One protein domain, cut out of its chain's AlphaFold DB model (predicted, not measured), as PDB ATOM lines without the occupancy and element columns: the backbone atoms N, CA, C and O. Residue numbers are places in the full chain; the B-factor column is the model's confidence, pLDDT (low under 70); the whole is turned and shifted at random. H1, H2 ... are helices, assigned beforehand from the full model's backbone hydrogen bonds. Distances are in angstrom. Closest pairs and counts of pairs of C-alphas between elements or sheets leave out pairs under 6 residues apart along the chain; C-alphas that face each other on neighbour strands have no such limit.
ATOM      1  N   ASN A   4     170.549 290.788  79.487       56.16
ATOM      2  CA  ASN A   4     170.959 289.656  80.319       56.16
ATOM      3  C   ASN A   4     172.246 289.970  81.094       56.16
ATOM      4  O   ASN A   4     172.303 289.758  82.302       56.16
ATOM      5  N   ALA A   5     173.246 290.559  80.428       54.78
ATOM      6  CA  ALA A   5     174.483 290.999  81.075       54.78
ATOM      7  C   ALA A   5     174.233 292.097  82.127       54.78
ATOM      8  O   ALA A   5     174.821 292.064  83.203       54.78
ATOM      9  N   SER A   6     173.323 293.040  81.845       60.31
ATOM     10  CA  SER A   6     172.936 294.084  82.805       60.31
ATOM     11  C   SER A   6     172.212 293.519  84.031       60.31
ATOM     12  O   SER A   6     172.463 293.977  85.141       60.31
ATOM     13  N   ALA A   7     171.335 292.525  83.849       57.44
ATOM     14  CA  ALA A   7     170.631 291.866  84.948       57.44
ATOM     15  C   ALA A   7     171.578 291.015  85.813       57.44
ATOM     16  O   ALA A   7     171.469 291.033  87.036       57.44
ATOM     17  N   LEU A   8     172.543 290.322  85.196       59.44
ATOM     18  CA  LEU A   8     173.604 289.591  85.901       59.44
ATOM     19  C   LEU A   8     174.509 290.520  86.718       59.44
ATOM     20  O   LEU A   8     174.828 290.191  87.857       59.44
ATOM     21  N   ALA A   9     174.883 291.682  86.171       68.38
ATOM     22  CA  ALA A   9     175.663 292.685  86.893       68.38
ATOM     23  C   ALA A   9     174.898 293.234  88.110       68.38
ATOM     24  O   ALA A   9     175.421 293.191  89.216       68.38
ATOM     25  N   GLN A  10     173.636 293.643  87.936       70.06
ATOM     26  CA  GLN A  10     172.796 294.137  89.037       70.06
ATOM     27  C   GLN A  10     172.549 293.074  90.114       70.06
ATOM     28  O   GLN A  10     172.633 293.370  91.303       70.06
ATOM     29  N   TYR A  11     172.290 291.825  89.709       66.38
ATOM     30  CA  TYR A  11     172.151 290.704  90.640       66.38
ATOM     31  C   TYR A  11     173.438 290.493  91.449       66.38
ATOM     32  O   TYR A  11     173.373 290.324  92.662       66.38
ATOM     33  N   PHE A  12     174.604 290.539  90.798       74.44
ATOM     34  CA  PHE A  12     175.910 290.405  91.447       74.44
ATOM     35  C   PHE A  12     176.204 291.560  92.415       74.44
ATOM     36  O   PHE A  12     176.631 291.311  93.540       74.44
ATOM     37  N   GLU A  13     175.949 292.806  92.004       78.06
ATOM     38  CA  GLU A  13     176.128 294.007  92.831       78.06
ATOM     39  C   GLU A  13     175.274 293.938  94.104       78.06
ATOM     40  O   GLU A  13     175.819 294.059  95.202       78.06
ATOM     41  N   GLN A  14     173.979 293.629  93.974       79.50
ATOM     42  CA  GLN A  14     173.073 293.458  95.113       79.50
ATOM     43  C   GLN A  14     173.539 292.331  96.052       79.50
ATOM     44  O   GLN A  14     173.525 292.491  97.273       79.50
ATOM     45  N   PHE A  15     174.001 291.205  95.494       81.06
ATOM     46  CA  PHE A  15     174.512 290.079  96.279       81.06
ATOM     47  C   PHE A  15     175.746 290.455  97.101       81.06
ATOM     48  O   PHE A  15     175.842 290.119  98.282       81.06
ATOM     49  N   VAL A  16     176.690 291.164  96.478       87.00
ATOM     50  CA  VAL A  16     177.920 291.629  97.127       87.00
ATOM     51  C   VAL A  16     177.613 292.682  98.190       87.00
ATOM     52  O   VAL A  16     178.207 292.626  99.264       87.00
ATOM     53  N   GLU A  17     176.675 293.597  97.945       89.69
ATOM     54  CA  GLU A  17     176.249 294.599  98.927       89.69
ATOM     55  C   GLU A  17     175.669 293.934 100.185       89.69
ATOM     56  O   GLU A  17     176.213 294.120 101.274       89.69
ATOM     57  N   THR A  18     174.669 293.053 100.038       90.81
ATOM     58  CA  THR A  18     174.075 292.309 101.169       90.81
ATOM     59  C   THR A  18     175.118 291.467 101.917       90.81
ATOM     60  O   THR A  18     175.122 291.403 103.151       90.81
ATOM     61  N   MET A  19     176.057 290.852 101.189       93.31
ATOM     62  CA  MET A  19     177.168 290.100 101.777       93.31
ATOM     63  C   MET A  19     178.067 290.995 102.644       93.31
ATOM     64  O   MET A  19     178.381 290.642 103.783       93.31
ATOM     65  N   LEU A  20     178.470 292.159 102.127       92.62
ATOM     66  CA  LEU A  20     179.337 293.113 102.822       92.62
ATOM     67  C   LEU A  20     178.644 293.743 104.037       92.62
ATOM     68  O   LEU A  20     179.287 293.914 105.075       92.62
ATOM     69  N   GLU A  21     177.344 294.033 103.951       94.69
ATOM     70  CA  GLU A  21     176.543 294.509 105.084       94.69
ATOM     71  C   GLU A  21     176.493 293.478 106.218       94.69
ATOM     72  O   GLU A  21     176.766 293.820 107.376       94.69
ATOM     73  N   LEU A  22     176.241 292.201 105.897       95.31
ATOM     74  CA  LEU A  22     176.272 291.111 106.874       95.31
ATOM     75  C   LEU A  22     177.659 290.974 107.514       95.31
ATOM     76  O   LEU A  22     177.760 290.898 108.740       95.31
ATOM     77  N   MET A  23     178.729 290.979 106.711       95.81
ATOM     78  CA  MET A  23     180.113 290.915 107.203       95.81
ATOM     79  C   MET A  23     180.429 292.083 108.149       95.81
ATOM     80  O   MET A  23     180.995 291.877 109.226       95.81
ATOM     81  N   ALA A  24     180.036 293.307 107.787       93.75
ATOM     82  CA  ALA A  24     180.260 294.508 108.587       93.75
ATOM     83  C   ALA A  24     179.461 294.486 109.903       93.75
ATOM     84  O   ALA A  24     180.011 294.797 110.967       93.75
ATOM     85  N   ARG A  25     178.188 294.067 109.860       95.44
ATOM     86  CA  ARG A  25     177.337 293.893 111.048       95.44
ATOM     87  C   ARG A  25     177.896 292.816 111.973       95.44
ATOM     88  O   ARG A  25     178.080 293.076 113.160       95.44
ATOM     89  N   ALA A  26     178.241 291.650 111.436       96.00
ATOM     90  CA  ALA A  26     178.860 290.566 112.188       96.00
ATOM     91  C   ALA A  26     180.167 291.023 112.856       96.00
ATOM     92  O   ALA A  26     180.347 290.841 114.062       96.00
ATOM     93  N   ARG A  27     181.035 291.733 112.123       93.12
ATOM     94  CA  ARG A  27     182.289 292.274 112.665       93.12
ATOM     95  C   ARG A  27     182.066 293.292 113.785       93.12
ATOM     96  O   ARG A  27     182.813 293.277 114.764       93.12
ATOM     97  N   ARG A  28     181.041 294.145 113.675       91.81
ATOM     98  CA  ARG A  28     180.625 295.079 114.736       91.81
ATOM     99  C   ARG A  28     180.195 294.331 115.999       91.81
ATOM    100  O   ARG A  28     180.683 294.660 117.077       91.81
ATOM    101  N   VAL A  29     179.337 293.317 115.876       94.19
ATOM    102  CA  VAL A  29     178.864 292.506 117.017       94.19
ATOM    103  C   VAL A  29     180.018 291.764 117.691       94.19
ATOM    104  O   VAL A  29     180.151 291.818 118.912       94.19
ATOM    105  N   GLU A  30     180.901 291.142 116.908       94.06
ATOM    106  CA  GLU A  30     182.101 290.457 117.401       94.06
ATOM    107  C   GLU A  30     182.983 291.406 118.234       94.06
ATOM    108  O   GLU A  30     183.318 291.106 119.385       94.06
ATOM    109  N   PHE A  31     183.259 292.611 117.713       89.19
ATOM    110  CA  PHE A  31     183.995 293.640 118.446       89.19
ATOM    111  C   PHE A  31     183.251 294.157 119.679       89.19
ATOM    112  O   PHE A  31     183.888 294.358 120.710       89.19
ATOM    113  N   HIS A  32     181.935 294.364 119.618       90.38
ATOM    114  CA  HIS A  32     181.140 294.796 120.768       90.38
ATOM    115  C   HIS A  32     181.225 293.780 121.925       90.38
ATOM    116  O   HIS A  32     181.432 294.180 123.071       90.38
ATOM    117  N   ILE A  33     181.174 292.473 121.634       90.12
ATOM    118  CA  ILE A  33     181.360 291.408 122.637       90.12
ATOM    119  C   ILE A  33     182.767 291.479 123.264       90.12
ATOM    120  O   ILE A  33     182.899 291.369 124.485       90.12
ATOM    121  N   ARG A  34     183.820 291.706 122.461       87.06
ATOM    122  CA  ARG A  34     185.191 291.900 122.982       87.06
ATOM    123  C   ARG A  34     185.317 293.146 123.851       87.06
ATOM    124  O   ARG A  34     185.886 293.068 124.934       87.06
ATOM    125  N   LEU A  35     184.776 294.273 123.397       84.88
ATOM    126  CA  LEU A  35     184.866 295.551 124.099       84.88
ATOM    127  C   LEU A  35     184.127 295.524 125.435       84.88
ATOM    128  O   LEU A  35     184.671 296.014 126.419       84.88
ATOM    129  N   LEU A  36     182.946 294.901 125.510       84.12
ATOM    130  CA  LEU A  36     182.257 294.676 126.784       84.12
ATOM    131  C   LEU A  36     183.114 293.837 127.747       84.12
ATOM    132  O   LEU A  36     183.224 294.168 128.931       84.12
ATOM    133  N   ALA A  37     183.728 292.764 127.242       83.25
ATOM    134  CA  ALA A  37     184.597 291.903 128.032       83.25
ATOM    135  C   ALA A  37     185.838 292.644 128.562       83.25
ATOM    136  O   ALA A  37     186.117 292.577 129.757       83.25
ATOM    137  N   GLU A  38     186.550 293.387 127.710       77.88
ATOM    138  CA  GLU A  38     187.733 294.172 128.093       77.88
ATOM    139  C   GLU A  38     187.368 295.326 129.042       77.88
ATOM    140  O   GLU A  38     187.960 295.467 130.114       77.88
ATOM    141  N   ALA A  39     186.347 296.120 128.711       77.31
ATOM    142  CA  ALA A  39     185.922 297.261 129.522       77.31
ATOM    143  C   ALA A  39     185.477 296.852 130.935       77.31
ATOM    144  O   ALA A  39     185.726 297.589 131.888       77.31
ATOM    145  N   SER A  40     184.874 295.670 131.102       73.06
ATOM    146  CA  SER A  40     184.480 295.160 132.422       73.06
ATOM    147  C   SER A  40     185.690 294.828 133.308       73.06
ATOM    148  O   SER A  40     185.687 295.147 134.496       73.06
ATOM    149  N   VAL A  41     186.767 294.279 132.725       69.69
ATOM    150  CA  VAL A  41     188.048 294.036 133.423       69.69
ATOM    151  C   VAL A  41     188.685 295.346 133.858       69.69
ATOM    152  O   VAL A  41     189.099 295.493 135.009       69.69
ATOM    153  N   HIS A  42     188.747 296.312 132.941       67.81
ATOM    154  CA  HIS A  42     189.318 297.619 133.236       67.81
ATOM    155  C   HIS A  42     188.480 298.383 134.269       67.81
ATOM    156  O   HIS A  42     189.061 299.026 135.136       67.81
ATOM    157  N   ARG A  43     187.143 298.260 134.260       67.31
ATOM    158  CA  ARG A  43     186.260 298.913 135.239       67.31
ATOM    159  C   ARG A  43     186.551 298.464 136.669       67.31
ATOM    160  O   ARG A  43     186.770 299.327 137.510       67.31
ATOM    161  N   GLU A  44     186.618 297.157 136.935       63.31
ATOM    162  CA  GLU A  44     186.988 296.650 138.269       63.31
ATOM    163  C   GLU A  44     188.348 297.178 138.738       63.31
ATOM    164  O   GLU A  44     188.539 297.440 139.926       63.31
ATOM    165  N   HIS A  45     189.300 297.337 137.818       60.72
ATOM    166  CA  HIS A  45     190.654 297.757 138.158       60.72
ATOM    167  C   HIS A  45     190.769 299.271 138.389       60.72
ATOM    168  O   HIS A  45     191.336 299.696 139.394       60.72
ATOM    169  N   LEU A  46     190.142 300.077 137.528       58.22
ATOM    170  CA  LEU A  46     190.055 301.536 137.656       58.22
ATOM    171  C   LEU A  46     189.264 301.969 138.899       58.22
ATOM    172  O   LEU A  46     189.546 303.018 139.460       58.22
ATOM    173  N   THR A  47     188.306 301.162 139.374       63.31
ATOM    174  CA  THR A  47     187.611 301.433 140.648       63.31
ATOM    175  C   THR A  47     188.415 301.064 141.899       63.31
ATOM    176  O   THR A  47     188.038 301.471 142.993       63.31
ATOM    177  N   ARG A  48     189.500 300.283 141.770       61.12
ATOM    178  CA  ARG A  48     190.329 299.812 142.900       61.12
ATOM    179  C   ARG A  48     191.609 300.624 143.115       61.12
ATOM    180  O   ARG A  48     192.241 300.475 144.158       61.12
ATOM    181  N   HIS A  49     191.999 301.461 142.155       63.50
ATOM    182  CA  HIS A  49     193.252 302.214 142.182       63.50
ATOM    183  C   HIS A  49     193.011 303.687 141.855       63.50
ATOM    184  O   HIS A  49     192.204 304.011 140.987       63.50
ATOM    185  N   SER A  50     193.717 304.584 142.548       68.44
ATOM    186  CA  SER A  50     193.661 306.012 142.236       68.44
ATOM    187  C   SER A  50     194.312 306.306 140.877       68.44
ATOM    188  O   SER A  50     195.138 305.529 140.387       68.44
ATOM    189  N   PHE A  51     193.982 307.449 140.269       63.06
ATOM    190  CA  PHE A  51     194.659 307.895 139.047       63.06
ATOM    191  C   PHE A  51     196.177 308.040 139.266       63.06
ATOM    192  O   PHE A  51     196.966 307.606 138.429       63.06
ATOM    193  N   ASP A  52     196.590 308.538 140.435       68.25
ATOM    194  CA  ASP A  52     198.002 308.665 140.804       68.25
ATOM    195  C   ASP A  52     198.696 307.304 140.974       68.25
ATOM    196  O   ASP A  52     199.856 307.158 140.588       68.25
ATOM    197  N   ASP A  53     198.010 306.278 141.497       64.38
ATOM    198  CA  ASP A  53     198.529 304.901 141.518       64.38
ATOM    199  C   ASP A  53     198.717 304.346 140.105       64.38
ATOM    200  O   ASP A  53     199.722 303.685 139.843       64.38
ATOM    201  N   PHE A  54     197.770 304.620 139.203       62.69
ATOM    202  CA  PHE A  54     197.827 304.172 137.812       62.69
ATOM    203  C   PHE A  54     198.953 304.849 137.017       62.69
ATOM    204  O   PHE A  54     199.566 304.219 136.160       62.69
ATOM    205  N   VAL A  55     199.270 306.112 137.320       65.12
ATOM    206  CA  VAL A  55     200.411 306.825 136.722       65.12
ATOM    207  C   VAL A  55     201.747 306.369 137.326       65.12
ATOM    208  O   VAL A  55     202.743 306.272 136.612       65.12
ATOM    209  N   ARG A  56     201.796 306.076 138.635       62.75
ATOM    210  CA  ARG A  56     203.039 305.702 139.343       62.75
ATOM    211  C   ARG A  56     203.448 304.240 139.183       62.75
ATOM    212  O   ARG A  56     204.623 303.927 139.361       62.75
ATOM    213  N   LYS A  57     202.508 303.338 138.906       58.06
ATOM    214  CA  LYS A  57     202.775 301.908 138.706       58.06
ATOM    215  C   LYS A  57     202.502 301.556 137.251       58.06
ATOM    216  O   LYS A  57     201.447 301.886 136.724       58.06
ATOM    217  N   HIS A  58     203.394 300.798 136.616       55.97
ATOM    218  CA  HIS A  58     203.003 300.029 135.434       55.97
ATOM    219  C   HIS A  58     202.075 298.906 135.896       55.97
ATOM    220  O   HIS A  58     202.513 297.831 136.297       55.97
ATOM    221  N   VAL A  59     200.784 299.226 135.943       56.91
ATOM    222  CA  VAL A  59     199.734 298.342 136.433       56.91
ATOM    223  C   VAL A  59     199.546 297.189 135.446       56.91
ATOM    224  O   VAL A  59     198.998 297.367 134.358       56.91
ATOM    225  N   ASP A  60     200.023 296.007 135.833       59.38
ATOM    226  CA  ASP A  60     199.910 294.791 135.032       59.38
ATOM    227  C   ASP A  60     198.473 294.256 135.055       59.38
ATOM    228  O   ASP A  60     197.960 293.792 136.075       59.38
ATOM    229  N   TYR A  61     197.811 294.308 133.900       59.53
ATOM    230  CA  TYR A  61     196.439 293.834 133.756       59.53
ATOM    231  C   TYR A  61     196.392 292.300 133.641       59.53
ATOM    232  O   TYR A  61     196.959 291.743 132.691       59.53
ATOM    233  N   PRO A  62     195.666 291.586 134.525       61.12
ATOM    234  CA  PRO A  62     195.553 290.133 134.457       61.12
ATOM    235  C   PRO A  62     194.725 289.705 133.237       61.12
ATOM    236  O   PRO A  62     193.493 289.686 133.260       61.12
ATOM    237  N   ARG A  63     195.413 289.319 132.158       61.06
ATOM    238  CA  ARG A  63     194.803 288.801 130.925       61.06
ATOM    239  C   ARG A  63     194.128 287.444 131.187       61.06
ATOM    240  O   ARG A  63     194.795 286.409 131.126       61.06
ATOM    241  N   LYS A  64     192.810 287.402 131.438       67.12
ATOM    242  CA  LYS A  64     192.054 286.138 131.297       67.12
ATOM    243  C   LYS A  64     191.748 285.906 129.807       67.12
ATOM    244  O   LYS A  64     191.809 286.810 128.979       67.12
ATOM    245  N   LYS A  65     191.400 284.666 129.448       81.25
ATOM    246  CA  LYS A  65     190.838 284.373 128.118       81.25
ATOM    247  C   LYS A  65     189.471 285.056 127.990       81.25
ATOM    248  O   LYS A  65     188.681 284.969 128.927       81.25
ATOM    249  N   LEU A  66     189.179 285.639 126.824       81.00
ATOM    250  CA  LEU A  66     187.919 286.333 126.493       81.00
ATOM    251  C   LEU A  66     186.660 285.589 126.978       81.00
ATOM    252  O   LEU A  66     185.751 286.188 127.536       81.00
ATOM    253  N   GLU A  67     186.633 284.269 126.833       83.62
ATOM    254  CA  GLU A  67     185.488 283.429 127.208       83.62
ATOM    255  C   GLU A  67     185.241 283.405 128.721       83.62
ATOM    256  O   GLU A  67     184.096 283.424 129.158       83.62
ATOM    257  N   ARG A  68     186.302 283.470 129.539       84.06
ATOM    258  CA  ARG A  68     186.151 283.616 130.995       84.06
ATOM    259  C   ARG A  68     185.512 284.959 131.342       84.06
ATOM    260  O   ARG A  68     184.624 284.986 132.176       84.06
ATOM    261  N   HIS A  69     185.891 286.041 130.660       82.19
ATOM    262  CA  HIS A  69     185.267 287.352 130.864       82.19
ATOM    263  C   HIS A  69     183.788 287.358 130.465       82.19
ATOM    264  O   HIS A  69     182.964 287.838 131.233       82.19
ATOM    265  N   ILE A  70     183.428 286.763 129.322       85.19
ATOM    266  CA  ILE A  70     182.018 286.634 128.913       85.19
ATOM    267  C   ILE A  70     181.231 285.826 129.959       85.19
ATOM    268  O   ILE A  70     180.118 286.212 130.298       85.19
ATOM    269  N   LYS A  71     181.811 284.756 130.527       87.44
ATOM    270  CA  LYS A  71     181.174 283.979 131.603       87.44
ATOM    271  C   LYS A  71     181.016 284.770 132.905       87.44
ATOM    272  O   LYS A  71     179.991 284.632 133.561       87.44
ATOM    273  N   ASP A  72     182.013 285.571 133.273       85.38
ATOM    274  CA  ASP A  72     181.985 286.394 134.487       85.38
ATOM    275  C   ASP A  72     180.905 287.501 134.394       85.38
ATOM    276  O   ASP A  72     180.285 287.833 135.400       85.38
ATOM    277  N   ILE A  73     180.657 288.055 133.196       85.06
ATOM    278  CA  ILE A  73     179.705 289.165 132.958       85.06
ATOM    279  C   ILE A  73     178.283 288.661 132.664       85.06
ATOM    280  O   ILE A  73     177.304 289.255 133.107       85.06
ATOM    281  N   LEU A  74     178.164 287.577 131.895       86.38
ATOM    282  CA  LEU A  74     176.905 286.995 131.428       86.38
ATOM    283  C   LEU A  74     176.851 285.495 131.762       86.38
ATOM    284  O   LEU A  74     176.834 284.670 130.850       86.38
ATOM    285  N   PRO A  75     176.819 285.097 133.048       89.44
ATOM    286  CA  PRO A  75     176.887 283.686 133.437       89.44
ATOM    287  C   PRO A  75     175.730 282.852 132.869       89.44
ATOM    288  O   PRO A  75     175.958 281.741 132.388       89.44
ATOM    289  N   GLU A  76     174.515 283.400 132.857       91.06
ATOM    290  CA  GLU A  76     173.307 282.726 132.356       91.06
ATOM    291  C   GLU A  76     173.272 282.648 130.822       91.06
ATOM    292  O   GLU A  76     172.895 281.626 130.253       91.06
ATOM    293  N   LYS A  77     173.733 283.704 130.136       91.25
ATOM    294  CA  LYS A  77     173.736 283.812 128.663       91.25
ATOM    295  C   LYS A  77     175.081 283.425 128.033       91.25
ATOM    296  O   LYS A  77     175.265 283.566 126.827       91.25
ATOM    297  N   TYR A  78     176.017 282.897 128.824       91.69
ATOM    298  CA  TYR A  78     177.396 282.612 128.419       91.69
ATOM    299  C   TYR A  78     177.470 281.759 127.147       91.69
ATOM    300  O   TYR A  78     178.079 282.163 126.157       91.69
ATOM    301  N   ASN A  79     176.807 280.599 127.148       93.56
ATOM    302  CA  ASN A  79     176.827 279.676 126.010       93.56
ATOM    303  C   ASN A  79     176.176 280.298 124.761       93.56
ATOM    304  O   ASN A  79     176.671 280.107 123.653       93.56
ATOM    305  N   GLN A  80     175.103 281.072 124.951       95.44
ATOM    306  CA  GLN A  80     174.369 281.761 123.889       95.44
ATOM    307  C   GLN A  80     175.267 282.800 123.196       95.44
ATOM    308  O   GLN A  80     175.463 282.745 121.983       95.44
ATOM    309  N   ILE A  81     175.896 283.685 123.975       95.00
ATOM    310  CA  ILE A  81     176.785 284.742 123.470       95.00
ATOM    311  C   ILE A  81     178.071 284.177 122.858       95.00
ATOM    312  O   ILE A  81     178.557 284.726 121.872       95.00
ATOM    313  N   ILE A  82     178.620 283.071 123.374       94.94
ATOM    314  CA  ILE A  82     179.790 282.417 122.764       94.94
ATOM    315  C   ILE A  82     179.470 281.873 121.369       94.94
ATOM    316  O   ILE A  82     180.260 282.094 120.450       94.94
ATOM    317  N   ILE A  83     178.323 281.213 121.189       97.19
ATOM    318  CA  ILE A  83     177.915 280.683 119.880       97.19
ATOM    319  C   ILE A  83     177.617 281.834 118.908       97.19
ATOM    320  O   ILE A  83     178.098 281.800 117.774       97.19
ATOM    321  N   ILE A  84     176.941 282.903 119.356       97.44
ATOM    322  CA  ILE A  84     176.730 284.104 118.528       97.44
ATOM    323  C   ILE A  84     178.070 284.759 118.152       97.44
ATOM    324  O   ILE A  84     178.269 285.080 116.985       97.44
ATOM    325  N   ARG A  85     179.031 284.895 119.082       96.44
ATOM    326  CA  ARG A  85     180.379 285.427 118.786       96.44
ATOM    327  C   ARG A  85     181.103 284.577 117.743       96.44
ATOM    328  O   ARG A  85     181.733 285.128 116.851       96.44
ATOM    329  N   GLN A  86     181.046 283.250 117.859       96.75
ATOM    330  CA  GLN A  86     181.672 282.340 116.894       96.75
ATOM    331  C   GLN A  86     181.018 282.455 115.509       96.75
ATOM    332  O   GLN A  86     181.732 282.526 114.517       96.75
ATOM    333  N   CYS A  87     179.686 282.550 115.444       98.00
ATOM    334  CA  CYS A  87     178.963 282.818 114.199       98.00
ATOM    335  C   CYS A  87     179.391 284.166 113.589       98.00
ATOM    336  O   CYS A  87     179.757 284.230 112.419       98.00
ATOM    337  N   ALA A  88     179.435 285.225 114.404       97.31
ATOM    338  CA  ALA A  88     179.831 286.569 113.994       97.31
ATOM    339  C   ALA A  88     181.281 286.642 113.475       97.31
ATOM    340  O   ALA A  88     181.547 287.322 112.488       97.31
ATOM    341  N   ASP A  89     182.214 285.921 114.104       96.81
ATOM    342  CA  ASP A  89     183.606 285.840 113.652       96.81
ATOM    343  C   ASP A  89     183.720 285.086 112.316       96.81
ATOM    344  O   ASP A  89     184.377 285.578 111.402       96.81
ATOM    345  N   SER A  90     183.016 283.959 112.138       97.50
ATOM    346  CA  SER A  90     182.966 283.251 110.848       97.50
ATOM    347  C   SER A  90     182.364 284.114 109.731       97.50
ATOM    348  O   SER A  90     182.958 284.234 108.660       97.50
ATOM    349  N   LEU A  91     181.236 284.784 109.993       97.44
ATOM    350  CA  LEU A  91     180.587 285.684 109.034       97.44
ATOM    351  C   LEU A  91     181.478 286.868 108.652       97.44
ATOM    352  O   LEU A  91     181.573 287.191 107.475       97.44
ATOM    353  N   ALA A  92     182.183 287.478 109.609       95.38
ATOM    354  CA  ALA A  92     183.101 288.586 109.339       95.38
ATOM    355  C   ALA A  92     184.285 288.208 108.424       95.38
ATOM    356  O   ALA A  92     184.883 289.095 107.815       95.38
ATOM    357  N   HIS A  93     184.610 286.916 108.312       94.69
ATOM    358  CA  HIS A  93     185.629 286.377 107.403       94.69
ATOM    359  C   HIS A  93     185.030 285.686 106.159       94.69
ATOM    360  O   HIS A  93     185.760 285.014 105.434       94.69
ATOM    361  N   ALA A  94     183.722 285.844 105.909       94.38
ATOM    362  CA  ALA A  94     182.973 285.186 104.831       94.38
ATOM    363  C   ALA A  94     183.020 283.637 104.855       94.38
ATOM    364  O   ALA A  94     182.840 282.976 103.832       94.38
ATOM    365  N   ASP A  95     183.222 283.034 106.034       95.94
ATOM    366  CA  ASP A  95     183.142 281.583 106.231       95.94
ATOM    367  C   ASP A  95     181.707 281.160 106.585       95.94
ATOM    368  O   ASP A  95     181.358 280.861 107.732       95.94
ATOM    369  N   TYR A  96     180.854 281.136 105.563       95.31
ATOM    370  CA  TYR A  96     179.443 280.765 105.688       95.31
ATOM    371  C   TYR A  96     179.229 279.308 106.122       95.31
ATOM    372  O   TYR A  96     178.203 278.998 106.727       95.31
ATOM    373  N   ARG A  97     180.200 278.412 105.890       94.56
ATOM    374  CA  ARG A  97     180.119 277.001 106.308       94.56
ATOM    375  C   ARG A  97     180.348 276.849 107.808       94.56
ATOM    376  O   ARG A  97     179.581 276.149 108.464       94.56
ATOM    377  N   SER A  98     181.335 277.543 108.371       96.00
ATOM    378  CA  SER A  98     181.489 277.601 109.830       96.00
ATOM    379  C   SER A  98     180.351 278.384 110.487       96.00
ATOM    380  O   SER A  98     179.852 277.964 111.531       96.00
ATOM    381  N   ALA A  99     179.879 279.474 109.868       97.31
ATOM    382  CA  ALA A  99     178.739 280.237 110.377       97.31
ATOM    383  C   ALA A  99     177.466 279.377 110.473       97.31
ATOM    384  O   ALA A  99     176.807 279.394 111.512       97.31
ATOM    385  N   ARG A 100     177.179 278.575 109.438       96.25
ATOM    386  CA  ARG A 100     176.073 277.606 109.380       96.25
ATOM    387  C   ARG A 100     176.065 276.672 110.587       96.25
ATOM    388  O   ARG A 100     175.093 276.656 111.332       96.25
ATOM    389  N   GLN A 101     177.193 276.008 110.857       96.50
ATOM    390  CA  GLN A 101     177.335 275.098 112.002       96.50
ATOM    391  C   GLN A 101     177.007 275.780 113.340       96.50
ATOM    392  O   GLN A 101     176.477 275.137 114.244       96.50
ATOM    393  N   ARG A 102     177.294 277.084 113.481       97.56
ATOM    394  CA  ARG A 102     176.941 277.862 114.681       97.56
ATOM    395  C   ARG A 102     175.465 278.229 114.739       97.56
ATOM    396  O   ARG A 102     174.922 278.260 115.839       97.56
ATOM    397  N   VAL A 103     174.816 278.464 113.600       97.69
ATOM    398  CA  VAL A 103     173.358 278.638 113.529       97.69
ATOM    399  C   VAL A 103     172.644 277.337 113.906       97.69
ATOM    400  O   VAL A 103     171.740 277.368 114.738       97.69
ATOM    401  N   ASP A 104     173.089 276.190 113.386       96.94
ATOM    402  CA  ASP A 104     172.520 274.877 113.726       96.94
ATOM    403  C   ASP A 104     172.716 274.549 115.217       96.94
ATOM    404  O   ASP A 104     171.771 274.173 115.916       96.94
ATOM    405  N   GLU A 105     173.932 274.766 115.738       97.19
ATOM    406  CA  GLU A 105     174.257 274.602 117.160       97.19
ATOM    407  C   GLU A 105     173.390 275.505 118.053       97.19
ATOM    408  O   GLU A 105     172.938 275.075 119.118       97.19
ATOM    409  N   TYR A 106     173.135 276.745 117.625       97.56
ATOM    410  CA  TYR A 106     172.269 277.685 118.332       97.56
ATOM    411  C   TYR A 106     170.809 277.225 118.323       97.56
ATOM    412  O   TYR A 106     170.192 277.119 119.385       97.56
ATOM    413  N   LYS A 107     170.270 276.908 117.139       96.00
ATOM    414  CA  LYS A 107     168.881 276.477 116.941       96.00
ATOM    415  C   LYS A 107     168.558 275.227 117.755       96.00
ATOM    416  O   LYS A 107     167.501 275.176 118.381       96.00
ATOM    417  N   LEU A 108     169.485 274.270 117.820       95.75
ATOM    418  CA  LEU A 108     169.352 273.059 118.630       95.75
ATOM    419  C   LEU A 108     169.338 273.341 120.146       95.75
ATOM    420  O   LEU A 108     168.638 272.653 120.884       95.75
ATOM    421  N   LYS A 109     170.121 274.318 120.624       96.44
ATOM    422  CA  LYS A 109     170.314 274.581 122.065       96.44
ATOM    423  C   LYS A 109     169.335 275.586 122.668       96.44
ATOM    424  O   LYS A 109     169.001 275.455 123.843       96.44
ATOM    425  N   PHE A 110     168.920 276.593 121.904       95.88
ATOM    426  CA  PHE A 110     168.131 277.730 122.400       95.88
ATOM    427  C   PHE A 110     166.812 277.936 121.649       95.88
ATOM    428  O   PHE A 110     165.986 278.735 122.084       95.88
ATOM    429  N   GLY A 111     166.604 277.214 120.544       92.69
ATOM    430  CA  GLY A 111     165.545 277.508 119.589       92.69
ATOM    431  C   GLY A 111     165.905 278.688 118.682       92.69
ATOM    432  O   GLY A 111     166.629 279.607 119.061       92.69
ATOM    433  N   LEU A 112     165.400 278.642 117.453       92.38
ATOM    434  CA  LEU A 112     165.480 279.732 116.485       92.38
ATOM    435  C   LEU A 112     164.238 279.626 115.595       92.38
ATOM    436  O   LEU A 112     163.917 278.527 115.131       92.38
ATOM    437  N   ALA A 113     163.501 280.727 115.440       90.19
ATOM    438  CA  ALA A 113     162.190 280.726 114.784       90.19
ATOM    439  C   ALA A 113     162.308 280.622 113.256       90.19
ATOM    440  O   ALA A 113     161.388 280.174 112.575       90.19
ATOM    441  N   GLU A 114     163.457 281.033 112.729       91.94
ATOM    442  CA  GLU A 114     163.734 281.138 111.313       91.94
ATOM    443  C   GLU A 114     163.713 279.748 110.643       91.94
ATOM    444  O   GLU A 114     164.352 278.794 111.126       91.94
ATOM    445  N   PRO A 115     162.979 279.598 109.521       90.44
ATOM    446  CA  PRO A 115     163.007 278.379 108.734       90.44
ATOM    447  C   PRO A 115     164.398 278.223 108.117       90.44
ATOM    448  O   PRO A 115     164.962 279.166 107.567       90.44
ATOM    449  N   ILE A 116     164.939 277.015 108.233       93.44
ATOM    450  CA  ILE A 116     166.237 276.623 107.690       93.44
ATOM    451  C   ILE A 116     166.010 275.318 106.935       93.44
ATOM    452  O   ILE A 116     165.280 274.458 107.439       93.44
ATOM    453  N   SER A 117     166.606 275.183 105.753       90.31
ATOM    454  CA  SER A 117     166.585 273.955 104.954       90.31
ATOM    455  C   SER A 117     167.993 273.604 104.469       90.31
ATOM    456  O   SER A 117     168.797 274.490 104.208       90.31
ATOM    457  N   GLY A 162     167.956 279.999 104.100       94.50
ATOM    458  CA  GLY A 162     167.426 280.737 105.253       94.50
ATOM    459  C   GLY A 162     168.459 281.105 106.325       94.50
ATOM    460  O   GLY A 162     168.132 281.849 107.256       94.50
ATOM    461  N   TYR A 163     169.715 280.666 106.186       96.62
ATOM    462  CA  TYR A 163     170.765 280.919 107.177       96.62
ATOM    463  C   TYR A 163     171.133 282.401 107.318       96.62
ATOM    464  O   TYR A 163     171.528 282.805 108.411       96.62
ATOM    465  N   LEU A 164     170.946 283.226 106.275       95.75
ATOM    466  CA  LEU A 164     171.097 284.688 106.369       95.75
ATOM    467  C   LEU A 164     170.222 285.262 107.494       95.75
ATOM    468  O   LEU A 164     170.741 285.804 108.466       95.75
ATOM    469  N   LYS A 165     168.902 285.066 107.406       96.25
ATOM    470  CA  LYS A 165     167.935 285.600 108.381       96.25
ATOM    471  C   LYS A 165     168.146 285.010 109.775       96.25
ATOM    472  O   LYS A 165     168.084 285.730 110.767       96.25
ATOM    473  N   ALA A 166     168.455 283.716 109.841       97.25
ATOM    474  CA  ALA A 166     168.769 283.021 111.084       97.25
ATOM    475  C   ALA A 166     170.003 283.620 111.792       97.25
ATOM    476  O   ALA A 166     169.976 283.880 112.998       97.25
ATOM    477  N   ALA A 167     171.066 283.915 111.039       97.44
ATOM    478  CA  ALA A 167     172.243 284.605 111.552       97.44
ATOM    479  C   ALA A 167     171.933 286.052 111.971       97.44
ATOM    480  O   ALA A 167     172.378 286.492 113.030       97.44
ATOM    481  N   GLU A 168     171.147 286.796 111.194       97.38
ATOM    482  CA  GLU A 168     170.747 288.164 111.539       97.38
ATOM    483  C   GLU A 168     169.916 288.258 112.824       97.38
ATOM    484  O   GLU A 168     170.102 289.201 113.602       97.38
ATOM    485  N   ALA A 169     169.039 287.279 113.068       96.88
ATOM    486  CA  ALA A 169     168.291 287.145 114.315       96.88
ATOM    487  C   ALA A 169     169.239 286.879 115.499       96.88
ATOM    488  O   ALA A 169     169.191 287.589 116.505       96.88
ATOM    489  N   MET A 170     170.178 285.937 115.351       97.06
ATOM    490  CA  MET A 170     171.225 285.669 116.347       97.06
ATOM    491  C   MET A 170     172.084 286.905 116.658       97.06
ATOM    492  O   MET A 170     172.346 287.195 117.828       97.06
ATOM    493  N   LEU A 171     172.506 287.656 115.635       97.50
ATOM    494  CA  LEU A 171     173.251 288.907 115.803       97.50
ATOM    495  C   LEU A 171     172.406 289.964 116.528       97.50
ATOM    496  O   LEU A 171     172.908 290.604 117.449       97.50
ATOM    497  N   GLY A 172     171.122 290.098 116.175       96.50
ATOM    498  CA  GLY A 172     170.184 291.023 116.819       96.50
ATOM    499  C   GLY A 172     169.987 290.748 118.313       96.50
ATOM    500  O   GLY A 172     169.978 291.688 119.107       96.50
ATOM    501  N   ILE A 173     169.929 289.473 118.712       95.12
ATOM    502  CA  ILE A 173     169.882 289.070 120.127       95.12
ATOM    503  C   ILE A 173     171.123 289.589 120.863       95.12
ATOM    504  O   ILE A 173     170.993 290.266 121.882       95.12
ATOM    505  N   ALA A 174     172.332 289.351 120.338       94.31
ATOM    506  CA  ALA A 174     173.543 289.883 120.964       94.31
ATOM    507  C   ALA A 174     173.565 291.422 120.987       94.31
ATOM    508  O   ALA A 174     173.950 291.998 121.999       94.31
ATOM    509  N   GLU A 175     173.122 292.104 119.927       94.12
ATOM    510  CA  GLU A 175     173.029 293.572 119.903       94.12
ATOM    511  C   GLU A 175     172.123 294.107 121.030       94.12
ATOM    512  O   GLU A 175     172.520 295.038 121.734       94.12
ATOM    513  N   GLN A 176     170.971 293.475 121.276       93.00
ATOM    514  CA  GLN A 176     170.042 293.845 122.351       93.00
ATOM    515  C   GLN A 176     170.627 293.618 123.761       93.00
ATOM    516  O   GLN A 176     170.519 294.491 124.631       93.00
ATOM    517  N   GLU A 177     171.276 292.472 123.990       90.94
ATOM    518  CA  GLU A 177     171.944 292.156 125.263       90.94
ATOM    519  C   GLU A 177     173.080 293.141 125.568       90.94
ATOM    520  O   GLU A 177     173.159 293.713 126.658       90.94
ATOM    521  N   LEU A 178     173.946 293.393 124.583       89.00
ATOM    522  CA  LEU A 178     175.094 294.289 124.721       89.00
ATOM    523  C   LEU A 178     174.649 295.738 124.965       89.00
ATOM    524  O   LEU A 178     175.233 296.416 125.811       89.00
ATOM    525  N   GLN A 179     173.587 296.190 124.289       88.75
ATOM    526  CA  GLN A 179     173.013 297.523 124.485       88.75
ATOM    527  C   GLN A 179     172.408 297.697 125.887       88.75
ATOM    528  O   GLN A 179     172.472 298.790 126.444       88.75
ATOM    529  N   THR A 180     171.865 296.631 126.482       87.88
ATOM    530  CA  THR A 180     171.323 296.657 127.851       87.88
ATOM    531  C   THR A 180     172.439 296.746 128.899       87.88
ATOM    532  O   THR A 180     172.314 297.480 129.879       87.88
ATOM    533  N   LEU A 181     173.558 296.046 128.688       85.62
ATOM    534  CA  LEU A 181     174.701 296.043 129.614       85.62
ATOM    535  C   LEU A 181     175.577 297.295 129.506       85.62
ATOM    536  O   LEU A 181     176.137 297.754 130.504       85.62
ATOM    537  N   MET A 182     175.736 297.833 128.297       83.44
ATOM    538  CA  MET A 182     176.584 298.992 128.033       83.44
ATOM    539  C   MET A 182     175.970 299.876 126.934       83.44
ATOM    540  O   MET A 182     176.415 299.829 125.788       83.44
ATOM    541  N   PRO A 183     175.000 300.750 127.271       85.00
ATOM    542  CA  PRO A 183     174.284 301.565 126.282       85.00
ATOM    543  C   PRO A 183     175.171 302.465 125.406       85.00
ATOM    544  O   PRO A 183     174.800 302.822 124.290       85.00
ATOM    545  N   ASN A 184     176.361 302.815 125.905       81.81
ATOM    546  CA  ASN A 184     177.323 303.694 125.236       81.81
ATOM    547  C   ASN A 184     178.332 302.926 124.354       81.81
ATOM    548  O   ASN A 184     179.231 303.536 123.772       81.81
ATOM    549  N   LEU A 185     178.213 301.598 124.252       79.19
ATOM    550  CA  LEU A 185     179.140 300.732 123.516       79.19
ATOM    551  C   LEU A 185     179.313 301.117 122.031       79.19
ATOM    552  O   LEU A 185     180.465 301.134 121.588       79.19
ATOM    553  N   PRO A 186     178.267 301.526 121.274       76.69
ATOM    554  CA  PRO A 186     178.440 302.000 119.898       76.69
ATOM    555  C   PRO A 186     179.320 303.256 119.789       76.69
ATOM    556  O   PRO A 186     180.094 303.387 118.843       76.69
ATOM    557  N   VAL A 187     179.248 304.162 120.775       78.00
ATOM    558  CA  VAL A 187     180.079 305.380 120.823       78.00
ATOM    559  C   VAL A 187     181.538 305.010 121.085       78.00
ATOM    560  O   VAL A 187     182.422 305.461 120.361       78.00
ATOM    561  N   ILE A 188     181.786 304.127 122.060       74.31
ATOM    562  CA  ILE A 188     183.130 303.621 122.386       74.31
ATOM    563  C   ILE A 188     183.749 302.917 121.170       74.31
ATOM    564  O   ILE A 188     184.896 303.189 120.815       74.31
ATOM    565  N   TYR A 189     182.982 302.057 120.490       75.25
ATOM    566  CA  TYR A 189     183.412 301.401 119.256       75.25
ATOM    567  C   TYR A 189     183.748 302.418 118.155       75.25
ATOM    568  O   TYR A 189     184.838 302.355 117.588       75.25
ATOM    569  N   GLY A 190     182.873 303.400 117.906       72.06
ATOM    570  CA  GLY A 190     183.116 304.468 116.932       72.06
ATOM    571  C   GLY A 190     184.398 305.255 117.220       72.06
ATOM    572  O   GLY A 190     185.235 305.422 116.331       72.06
ATOM    573  N   SER A 191     184.618 305.660 118.477       71.94
ATOM    574  CA  SER A 191     185.857 306.325 118.900       71.94
ATOM    575  C   SER A 191     187.100 305.455 118.679       71.94
ATOM    576  O   SER A 191     188.130 305.971 118.250       71.94
ATOM    577  N   LEU A 192     187.020 304.142 118.918       70.50
ATOM    578  CA  LEU A 192     188.135 303.214 118.701       70.50
ATOM    579  C   LEU A 192     188.422 302.944 117.219       70.50
ATOM    580  O   LEU A 192     189.590 302.814 116.850       70.50
ATOM    581  N   VAL A 193     187.396 302.889 116.365       70.38
ATOM    582  CA  VAL A 193     187.561 302.796 114.906       70.38
ATOM    583  C   VAL A 193     188.255 304.051 114.377       70.38
ATOM    584  O   VAL A 193     189.257 303.932 113.673       70.38
ATOM    585  N   VAL A 194     187.808 305.243 114.789       66.56
ATOM    586  CA  VAL A 194     188.458 306.515 114.431       66.56
ATOM    587  C   VAL A 194     189.894 306.569 114.963       66.56
ATOM    588  O   VAL A 194     190.811 306.868 114.203       66.56
ATOM    589  N   ALA A 195     190.134 306.206 116.227       62.78
ATOM    590  CA  ALA A 195     191.475 306.200 116.814       62.78
ATOM    591  C   ALA A 195     192.427 305.190 116.144       62.78
ATOM    592  O   ALA A 195     193.608 305.488 115.977       62.78
ATOM    593  N   ARG A 196     191.940 304.017 115.709       56.84
ATOM    594  CA  ARG A 196     192.722 303.073 114.885       56.84
ATOM    595  C   ARG A 196     192.983 303.614 113.481       56.84
ATOM    596  O   ARG A 196     194.108 303.489 113.008       56.84
ATOM    597  N   GLY A 197     191.993 304.252 112.855       48.94
ATOM    598  CA  GLY A 197     192.161 304.952 111.580       48.94
ATOM    599  C   GLY A 197     193.248 306.026 111.661       48.94
ATOM    600  O   GLY A 197     194.135 306.064 110.819       48.94
ATOM    601  N   LEU A 198     193.266 306.813 112.741       42.47
ATOM    602  CA  LEU A 198     194.320 307.792 113.038       42.47
ATOM    603  C   LEU A 198     195.682 307.141 113.339       42.47
ATOM    604  O   LEU A 198     196.717 307.718 113.026       42.47
ATOM    605  N   LYS A 199     195.711 305.921 113.892       41.31
ATOM    606  CA  LYS A 199     196.956 305.170 114.134       41.31
ATOM    607  C   LYS A 199     197.625 304.655 112.852       41.31
ATOM    608  O   LYS A 199     198.822 304.385 112.871       41.31
ATOM    609  N   HIS A 200     196.865 304.524 111.762       40.69
ATOM    610  CA  HIS A 200     197.370 304.195 110.422       40.69
ATOM    611  C   HIS A 200     197.404 305.400 109.467       40.69
ATOM    612  O   HIS A 200     198.063 305.339 108.433       40.69
ATOM    613  N   GLY A 201     196.727 306.497 109.813       34.47
ATOM    614  CA  GLY A 201     196.706 307.747 109.065       34.47
ATOM    615  C   GLY A 201     197.535 308.832 109.740       34.47
ATOM    616  O   GLY A 201     196.993 309.671 110.460       34.47
TER     617      GLY A 201
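This is residues 4 to 117 and 162 to 201 of the 207 residues of an uncharacterized protein of Dechloromonas sp (UniProt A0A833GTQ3). One very long helix, H1, makes the longest axis, and a cluster of helices packs on its middle part: H4 and H6 on H1, H5 on H4 and H6, and the short H3 on H1 and H4. H1 sticks out of the body with residues 4 to 17, H7 meets H1 with its residues 185 to 189, runs off about perpendicular to it at 78 degrees and sticks out with residues 193 to 200, and the small H2 lies far out past the other end of H1, touching no helix. The printed part has 154 residues with seven named helices, H1 to H7 in chain order, and no named strand; the class is all helix. The whole is loose, with a radius of gyration of the C-alphas of 18.8 A, and only just flat, spanning 69 by 42 by 23 A.

H1, residues 4 to 46, begins at C-alpha 4 (170.959, 289.656, 80.319) and is 61.6 A long. H2 is residues 51 to 56 and H3 residues 66 to 73. H4, residues 78 to 92, is 20.8 A long and begins at C-alpha 78 (177.396, 282.612, 128.419). H5, residues 96 to 110, is 20.4 A long. After the cut come H6, residues 163 to 181, 27.3 A, and H7, residues 185 to 200, 22.7 A, ending at C-alpha 200 (197.370, 304.195, 110.422).

H1 and H4 are the hubs, touching four helices each. With residues 22 to 33 alone H1 touches H4, opposite ways at a steep tilt of 42 degrees; the closest C-alphas, of Met 23 and Ala 92, are 4.3 A apart. With residues 22 to 36 alone H1 touches H6, the same way at a shallow tilt of 29 degrees, closest at the C-alphas of Val 29 and Glu 175, 6.6 A. H4 and H5 form a helical hairpin at a shallow tilt of 19 degrees; their closest C-alphas, of Cys 87 and Ala 99, are 4.6 A apart. H1 and H5 are apart. H3 and H4 form another helical hairpin, at a steep tilt of 41 degrees. H7 touches H1 with residues 185 to 189 alone, about perpendicular at 78 degrees. H1 and H2 meet only through their link. In H1 to H7 every O i to N i+4 pair is within hydrogen-bond range.

The two C-alphas farthest apart, of Asn 4 and Arg 56, are 69.1 A apart. Residues 118 to 161 are not printed, and C-alphas 117 and 162 are 6.8 A apart across this cut. Of the links that are printed whole, none is long. The mean pLDDT of the printed part is 82.3; residues 4 to 9, 11, 41 to 64 and 194 to 201 are under 70.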